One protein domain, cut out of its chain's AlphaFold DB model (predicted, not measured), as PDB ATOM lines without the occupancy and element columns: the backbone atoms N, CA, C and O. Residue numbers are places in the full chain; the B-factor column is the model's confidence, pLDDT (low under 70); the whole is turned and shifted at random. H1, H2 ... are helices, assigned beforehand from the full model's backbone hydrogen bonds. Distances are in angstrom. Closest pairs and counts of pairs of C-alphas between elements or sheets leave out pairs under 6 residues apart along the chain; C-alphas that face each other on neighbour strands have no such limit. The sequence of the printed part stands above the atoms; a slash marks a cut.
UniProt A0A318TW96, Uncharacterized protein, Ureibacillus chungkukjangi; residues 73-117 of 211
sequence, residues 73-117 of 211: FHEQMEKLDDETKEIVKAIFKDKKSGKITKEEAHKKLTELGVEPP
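What this domain is: This is residues 73 to 117 of the 211 residues of an uncharacterized protein of Ureibacillus chungkukjangi (UniProt A0A318TW96). Two helices, H2 and H3, lie side by side as a hairpin, and the short helix H1 folds back near the first turns of H2. After H3 the last residues fold back towards H1, and the first and last printed C-alphas are 5.4 A apart. The 45 printed residues hold H1, H2 and H3 in that order, all helix with no named strand. The whole is compact, with a radius of gyration of the C-alphas of 9.8 A and spans of 27 by 15 by 15 A.

Where its parts are: Find C-alpha 73 at (317.252, 363.337, 271.094), where H1 begins, residues 73 to 79. H2, residues 82 to 96, runs 20.8 A. H3, residues 102 to 111, runs 14.4 A to C-alpha 111 at (309.198, 372.791, 279.468).

How they stand to each other: H1 is close to H2 but not clearly touching, with the closest C-alphas, Met 77 and Lys 85, at 6.5 A. H2 and H3 form a helical hairpin and touch, closest at the C-alphas of Ile 91 and Ala 105, 5.9 A, opposite ways at a shallow tilt of 13 degrees. H1 and H3 are apart. In H1, H2 and H3 every O i to N i+4 pair is within hydrogen-bond range.

The domain as a whole: The printed part has no cut, and both links are tight. Residue 117 alone is under 70 in pLDDT.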
ATOM      1  N   PHE A  73     316.910 362.855 269.765       78.69
ATOM      2  CA  PHE A  73     317.252 363.337 271.094       78.69
ATOM      3  C   PHE A  73     318.731 363.747 271.229       78.69
ATOM      4  O   PHE A  73     319.014 364.747 271.876       78.69
ATOM      5  N   HIS A  74     319.673 363.031 270.602       76.38
ATOM      6  CA  HIS A  74     321.090 363.419 270.624       76.38
ATOM      7  C   HIS A  74     321.319 364.737 269.880       76.38
ATOM      8  O   HIS A  74     322.013 365.607 270.389       76.38
ATOM      9  N   GLU A  75     320.670 364.923 268.726       80.56
ATOM     10  CA  GLU A  75     320.728 366.191 267.986       80.56
ATOM     11  C   GLU A  75     320.108 367.352 268.775       80.56
ATOM     12  O   GLU A  75     320.564 368.488 268.669       80.56
ATOM     13  N   GLN A  76     319.049 367.090 269.548       83.31
ATOM     14  CA  GLN A  76     318.469 368.090 270.443       83.31
ATOM     15  C   GLN A  76     319.450 368.445 271.556       83.31
ATOM     16  O   GLN A  76     319.693 369.624 271.766       83.31
ATOM     17  N   MET A  77     320.059 367.451 272.211       83.81
ATOM     18  CA  MET A  77     321.033 367.685 273.280       83.81
ATOM     19  C   MET A  77     322.260 368.473 272.813       83.81
ATOM     20  O   MET A  77     322.722 369.335 273.550       83.81
ATOM     21  N   GLU A  78     322.767 368.235 271.601       83.81
ATOM     22  CA  GLU A  78     323.906 368.986 271.043       83.81
ATOM     23  C   GLU A  78     323.599 370.470 270.799       83.81
ATOM     24  O   GLU A  78     324.512 371.292 270.827       83.81
ATOM     25  N   LYS A  79     322.329 370.824 270.575       85.75
ATOM     26  CA  LYS A  79     321.889 372.211 270.340       85.75
ATOM     27  C   LYS A  79     321.630 372.998 271.626       85.75
ATOM     28  O   LYS A  79     321.421 374.205 271.543       85.75
ATOM     29  N   LEU A  80     321.589 372.329 272.777       86.31
ATOM     30  CA  LEU A  80     321.378 372.969 274.073       86.31
ATOM     31  C   LEU A  80     322.684 373.568 274.598       86.31
ATOM     32  O   LEU A  80     323.774 373.062 274.321       86.31
ATOM     33  N   ASP A  81     322.560 374.616 275.400       88.81
ATOM     34  CA  ASP A  81     323.639 375.094 276.258       88.81
ATOM     35  C   ASP A  81     323.945 374.093 277.386       88.81
ATOM     36  O   ASP A  81     323.141 373.215 277.715       88.81
ATOM     37  N   ASP A  82     325.135 374.211 277.972       85.75
ATOM     38  CA  ASP A  82     325.627 373.242 278.955       85.75
ATOM     39  C   ASP A  82     324.821 373.258 280.263       85.75
ATOM     40  O   ASP A  82     324.621 372.203 280.866       85.75
ATOM     41  N   GLU A  83     324.263 374.410 280.655       86.75
ATOM     42  CA  GLU A  83     323.381 374.523 281.825       86.75
ATOM     43  C   GLU A  83     322.097 373.705 281.619       86.75
ATOM     44  O   GLU A  83     321.726 372.873 282.454       86.75
ATOM     45  N   THR A  84     321.456 373.846 280.459       88.62
ATOM     46  CA  THR A  84     320.248 373.092 280.110       88.62
ATOM     47  C   THR A  84     320.537 371.599 279.956       88.62
ATOM     48  O   THR A  84     319.723 370.772 280.380       88.62
ATOM     49  N   LYS A  85     321.701 371.208 279.411       88.44
ATOM     50  CA  LYS A  85     322.112 369.791 279.342       88.44
ATOM     51  C   LYS A  85     322.212 369.163 280.729       88.44
ATOM     52  O   LYS A  85     321.717 368.050 280.914       88.44
ATOM     53  N   GLU A  86     322.806 369.857 281.695       87.62
ATOM     54  CA  GLU A  86     322.924 369.371 283.073       87.62
ATOM     55  C   GLU A  86     321.547 369.207 283.735       87.62
ATOM     56  O   GLU A  86     321.279 368.181 284.368       87.62
ATOM     57  N   ILE A  87     320.610 370.136 283.501       87.75
ATOM     58  CA  ILE A  87     319.223 370.002 283.981       87.75
ATOM     59  C   ILE A  87     318.540 368.782 283.344       87.75
ATOM     60  O   ILE A  87     317.902 367.984 284.037       87.75
ATOM     61  N   VAL A  88     318.692 368.591 282.031       89.38
ATOM     62  CA  VAL A  88     318.154 367.427 281.311       89.38
ATOM     63  C   VAL A  88     318.719 366.128 281.890       89.38
ATOM     64  O   VAL A  88     317.948 365.217 282.208       89.38
ATOM     65  N   LYS A  89     320.039 366.040 282.098       87.44
ATOM     66  CA  LYS A  89     320.687 364.883 282.738       87.44
ATOM     67  C   LYS A  89     320.137 364.633 284.143       87.44
ATOM     68  O   LYS A  89     319.798 363.492 284.466       87.44
ATOM     69  N   ALA A  90     319.980 365.679 284.954       88.88
ATOM     70  CA  ALA A  90     319.419 365.576 286.299       88.88
ATOM     71  C   ALA A  90     317.993 365.000 286.281       88.88
ATOM     72  O   ALA A  90     317.687 364.091 287.055       88.88
ATOM     73  N   ILE A  91     317.148 365.427 285.334       90.00
ATOM     74  CA  ILE A  91     315.802 364.865 285.136       90.00
ATOM     75  C   ILE A  91     315.878 363.365 284.810       90.00
ATOM     76  O   ILE A  91     315.123 362.566 285.376       90.00
ATOM     77  N   PHE A  92     316.792 362.938 283.933       86.75
ATOM     78  CA  PHE A  92     316.975 361.513 283.631       86.75
ATOM     79  C   PHE A  92     317.475 360.712 284.836       86.75
ATOM     80  O   PHE A  92     317.002 359.591 285.049       86.75
ATOM     81  N   LYS A  93     318.365 361.278 285.654       86.62
ATOM     82  CA  LYS A  93     318.871 360.655 286.886       86.62
ATOM     83  C   LYS A  93     317.779 360.512 287.947       86.62
ATOM     84  O   LYS A  93     317.625 359.441 288.541       86.62
ATOM     85  N   ASP A  94     316.962 361.542 288.141       88.25
ATOM     86  CA  ASP A  94     315.817 361.497 289.054       88.25
ATOM     87  C   ASP A  94     314.765 360.483 288.580       88.25
ATOM     88  O   ASP A  94     314.209 359.730 289.382       88.25
ATOM     89  N   LYS A  95     314.548 360.374 287.266       87.06
ATOM     90  CA  LYS A  95     313.681 359.343 286.678       87.06
ATOM     91  C   LYS A  95     314.255 357.934 286.854       87.06
ATOM     92  O   LYS A  95     313.507 357.012 287.171       87.06
ATOM     93  N   LYS A  96     315.566 357.742 286.650       83.44
ATOM     94  CA  LYS A  96     316.262 356.448 286.816       83.44
ATOM     95  C   LYS A  96     316.237 355.985 288.275       83.44
ATOM     96  O   LYS A  96     316.047 354.802 288.527       83.44
ATOM     97  N   SER A  97     316.366 356.920 289.217       84.62
ATOM     98  CA  SER A  97     316.260 356.659 290.661       84.62
ATOM     99  C   SER A  97     314.819 356.530 291.172       84.62
ATOM    100  O   SER A  97     314.619 356.164 292.326       84.62
ATOM    101  N   GLY A  98     313.814 356.802 290.333       85.75
ATOM    102  CA  GLY A  98     312.399 356.715 290.699       85.75
ATOM    103  C   GLY A  98     311.889 357.876 291.559       85.75
ATOM    104  O   GLY A  98     310.766 357.803 292.048       85.75
ATOM    105  N   LYS A  99     312.677 358.948 291.727       90.62
ATOM    106  CA  LYS A  99     312.246 360.171 292.427       90.62
ATOM    107  C   LYS A  99     311.127 360.901 291.692       90.62
ATOM    108  O   LYS A  99     310.294 361.530 292.331       90.62
ATOM    109  N   ILE A 100     311.144 360.842 290.361       90.44
ATOM    110  CA  ILE A 100     310.085 361.383 289.509       90.44
ATOM    111  C   ILE A 100     309.541 360.289 288.599       90.44
ATOM    112  O   ILE A 100     310.254 359.375 288.171       90.44
ATOM    113  N   THR A 101     308.265 360.402 288.266       89.25
ATOM    114  CA  THR A 101     307.604 359.518 287.312       89.25
ATOM    115  C   THR A 101     308.049 359.809 285.876       89.25
ATOM    116  O   THR A 101     308.612 360.857 285.547       89.25
ATOM    117  N   LYS A 102     307.771 358.868 284.966       84.81
ATOM    118  CA  LYS A 102     308.048 359.050 283.533       84.81
ATOM    119  C   LYS A 102     307.299 360.256 282.948       84.81
ATOM    120  O   LYS A 102     307.850 360.908 282.064       84.81
ATOM    121  N   GLU A 103     306.082 360.523 283.415       86.50
ATOM    122  CA  GLU A 103     305.260 361.649 282.953       86.50
ATOM    123  C   GLU A 103     305.793 362.986 283.465       86.50
ATOM    124  O   GLU A 103     305.914 363.929 282.689       86.50
ATOM    125  N   GLU A 104     306.212 363.055 284.729       87.38
ATOM    126  CA  GLU A 104     306.838 364.262 285.280       87.38
ATOM    127  C   GLU A 104     308.158 364.584 284.582       87.38
ATOM    128  O   GLU A 104     308.399 365.734 284.221       87.38
ATOM    129  N   ALA A 105     308.990 363.571 284.328       89.69
ATOM    130  CA  ALA A 105     310.210 363.748 283.551       89.69
ATOM    131  C   ALA A 105     309.907 364.262 282.137       89.69
ATOM    132  O   ALA A 105     310.586 365.161 281.654       89.69
ATOM    133  N   HIS A 106     308.873 363.724 281.483       87.62
ATOM    134  CA  HIS A 106     308.452 364.193 280.164       87.62
ATOM    135  C   HIS A 106     308.028 365.659 280.208       87.62
ATOM    136  O   HIS A 106     308.489 366.439 279.384       87.62
ATOM    137  N   LYS A 107     307.183 366.039 281.172       89.75
ATOM    138  CA  LYS A 107     306.708 367.415 281.316       89.75
ATOM    139  C   LYS A 107     307.872 368.389 281.503       89.75
ATOM    140  O   LYS A 107     307.961 369.351 280.750       89.75
ATOM    141  N   LYS A 108     308.800 368.078 282.416       90.00
ATOM    142  CA  LYS A 108     309.982 368.913 282.673       90.00
ATOM    143  C   LYS A 108     310.883 369.050 281.444       90.00
ATOM    144  O   LYS A 108     311.351 370.140 281.157       90.00
ATOM    145  N   LEU A 109     311.113 367.965 280.695       89.75
ATOM    146  CA  LEU A 109     311.896 368.032 279.453       89.75
ATOM    147  C   LEU A 109     311.201 368.905 278.400       89.75
ATOM    148  O   LEU A 109     311.849 369.743 277.780       89.75
ATOM    149  N   THR A 110     309.882 368.765 278.247       87.62
ATOM    150  CA  THR A 110     309.099 369.583 277.309       87.62
ATOM    151  C   THR A 110     309.110 371.067 277.687       87.62
ATOM    152  O   THR A 110     309.214 371.905 276.798       87.62
ATOM    153  N   GLU A 111     309.061 371.406 278.980       89.25
ATOM    154  CA  GLU A 111     309.198 372.791 279.468       89.25
ATOM    155  C   GLU A 111     310.556 373.411 279.095       89.25
ATOM    156  O   GLU A 111     310.629 374.609 278.840       89.25
ATOM    157  N   LEU A 112     311.604 372.592 278.982       86.69
ATOM    158  CA  LEU A 112     312.938 372.998 278.526       86.69
ATOM    159  C   LEU A 112     313.082 372.996 276.992       86.69
ATOM    160  O   LEU A 112     314.184 373.150 276.475       86.69
ATOM    161  N   GLY A 113     311.996 372.771 276.244       82.94
ATOM    162  CA  GLY A 113     312.034 372.655 274.782       82.94
ATOM    163  C   GLY A 113     312.693 371.366 274.274       82.94
ATOM    164  O   GLY A 113     313.001 371.252 273.086       82.94
ATOM    165  N   VAL A 114     312.905 370.382 275.153       85.06
ATOM    166  CA  VAL A 114     313.517 369.093 274.824       85.06
ATOM    167  C   VAL A 114     312.430 368.037 274.698       85.06
ATOM    168  O   VAL A 114     311.763 367.666 275.665       85.06
ATOM    169  N   GLU A 115     312.268 367.495 273.497       81.81
ATOM    170  CA  GLU A 115     311.367 366.364 273.302       81.81
ATOM    171  C   GLU A 115     312.084 365.079 273.728       81.81
ATOM    172  O   GLU A 115     313.154 364.763 273.203       81.81
ATOM    173  N   PRO A 116     311.543 364.313 274.691       72.88
ATOM    174  CA  PRO A 116     312.155 363.052 275.075       72.88
ATOM    175  C   PRO A 116     312.157 362.077 273.891       72.88
ATOM    176  O   PRO A 116     311.277 362.136 273.029       72.88
ATOM    177  N   PRO A 117     313.103 361.122 273.858       68.50
ATOM    178  CA  PRO A 117     313.172 360.167 272.768       68.50
ATOM    179  C   PRO A 117     311.861 359.382 272.681       68.50
ATOM    180  O   PRO A 117     311.479 358.664 273.613       68.50
TER     181      PRO A 117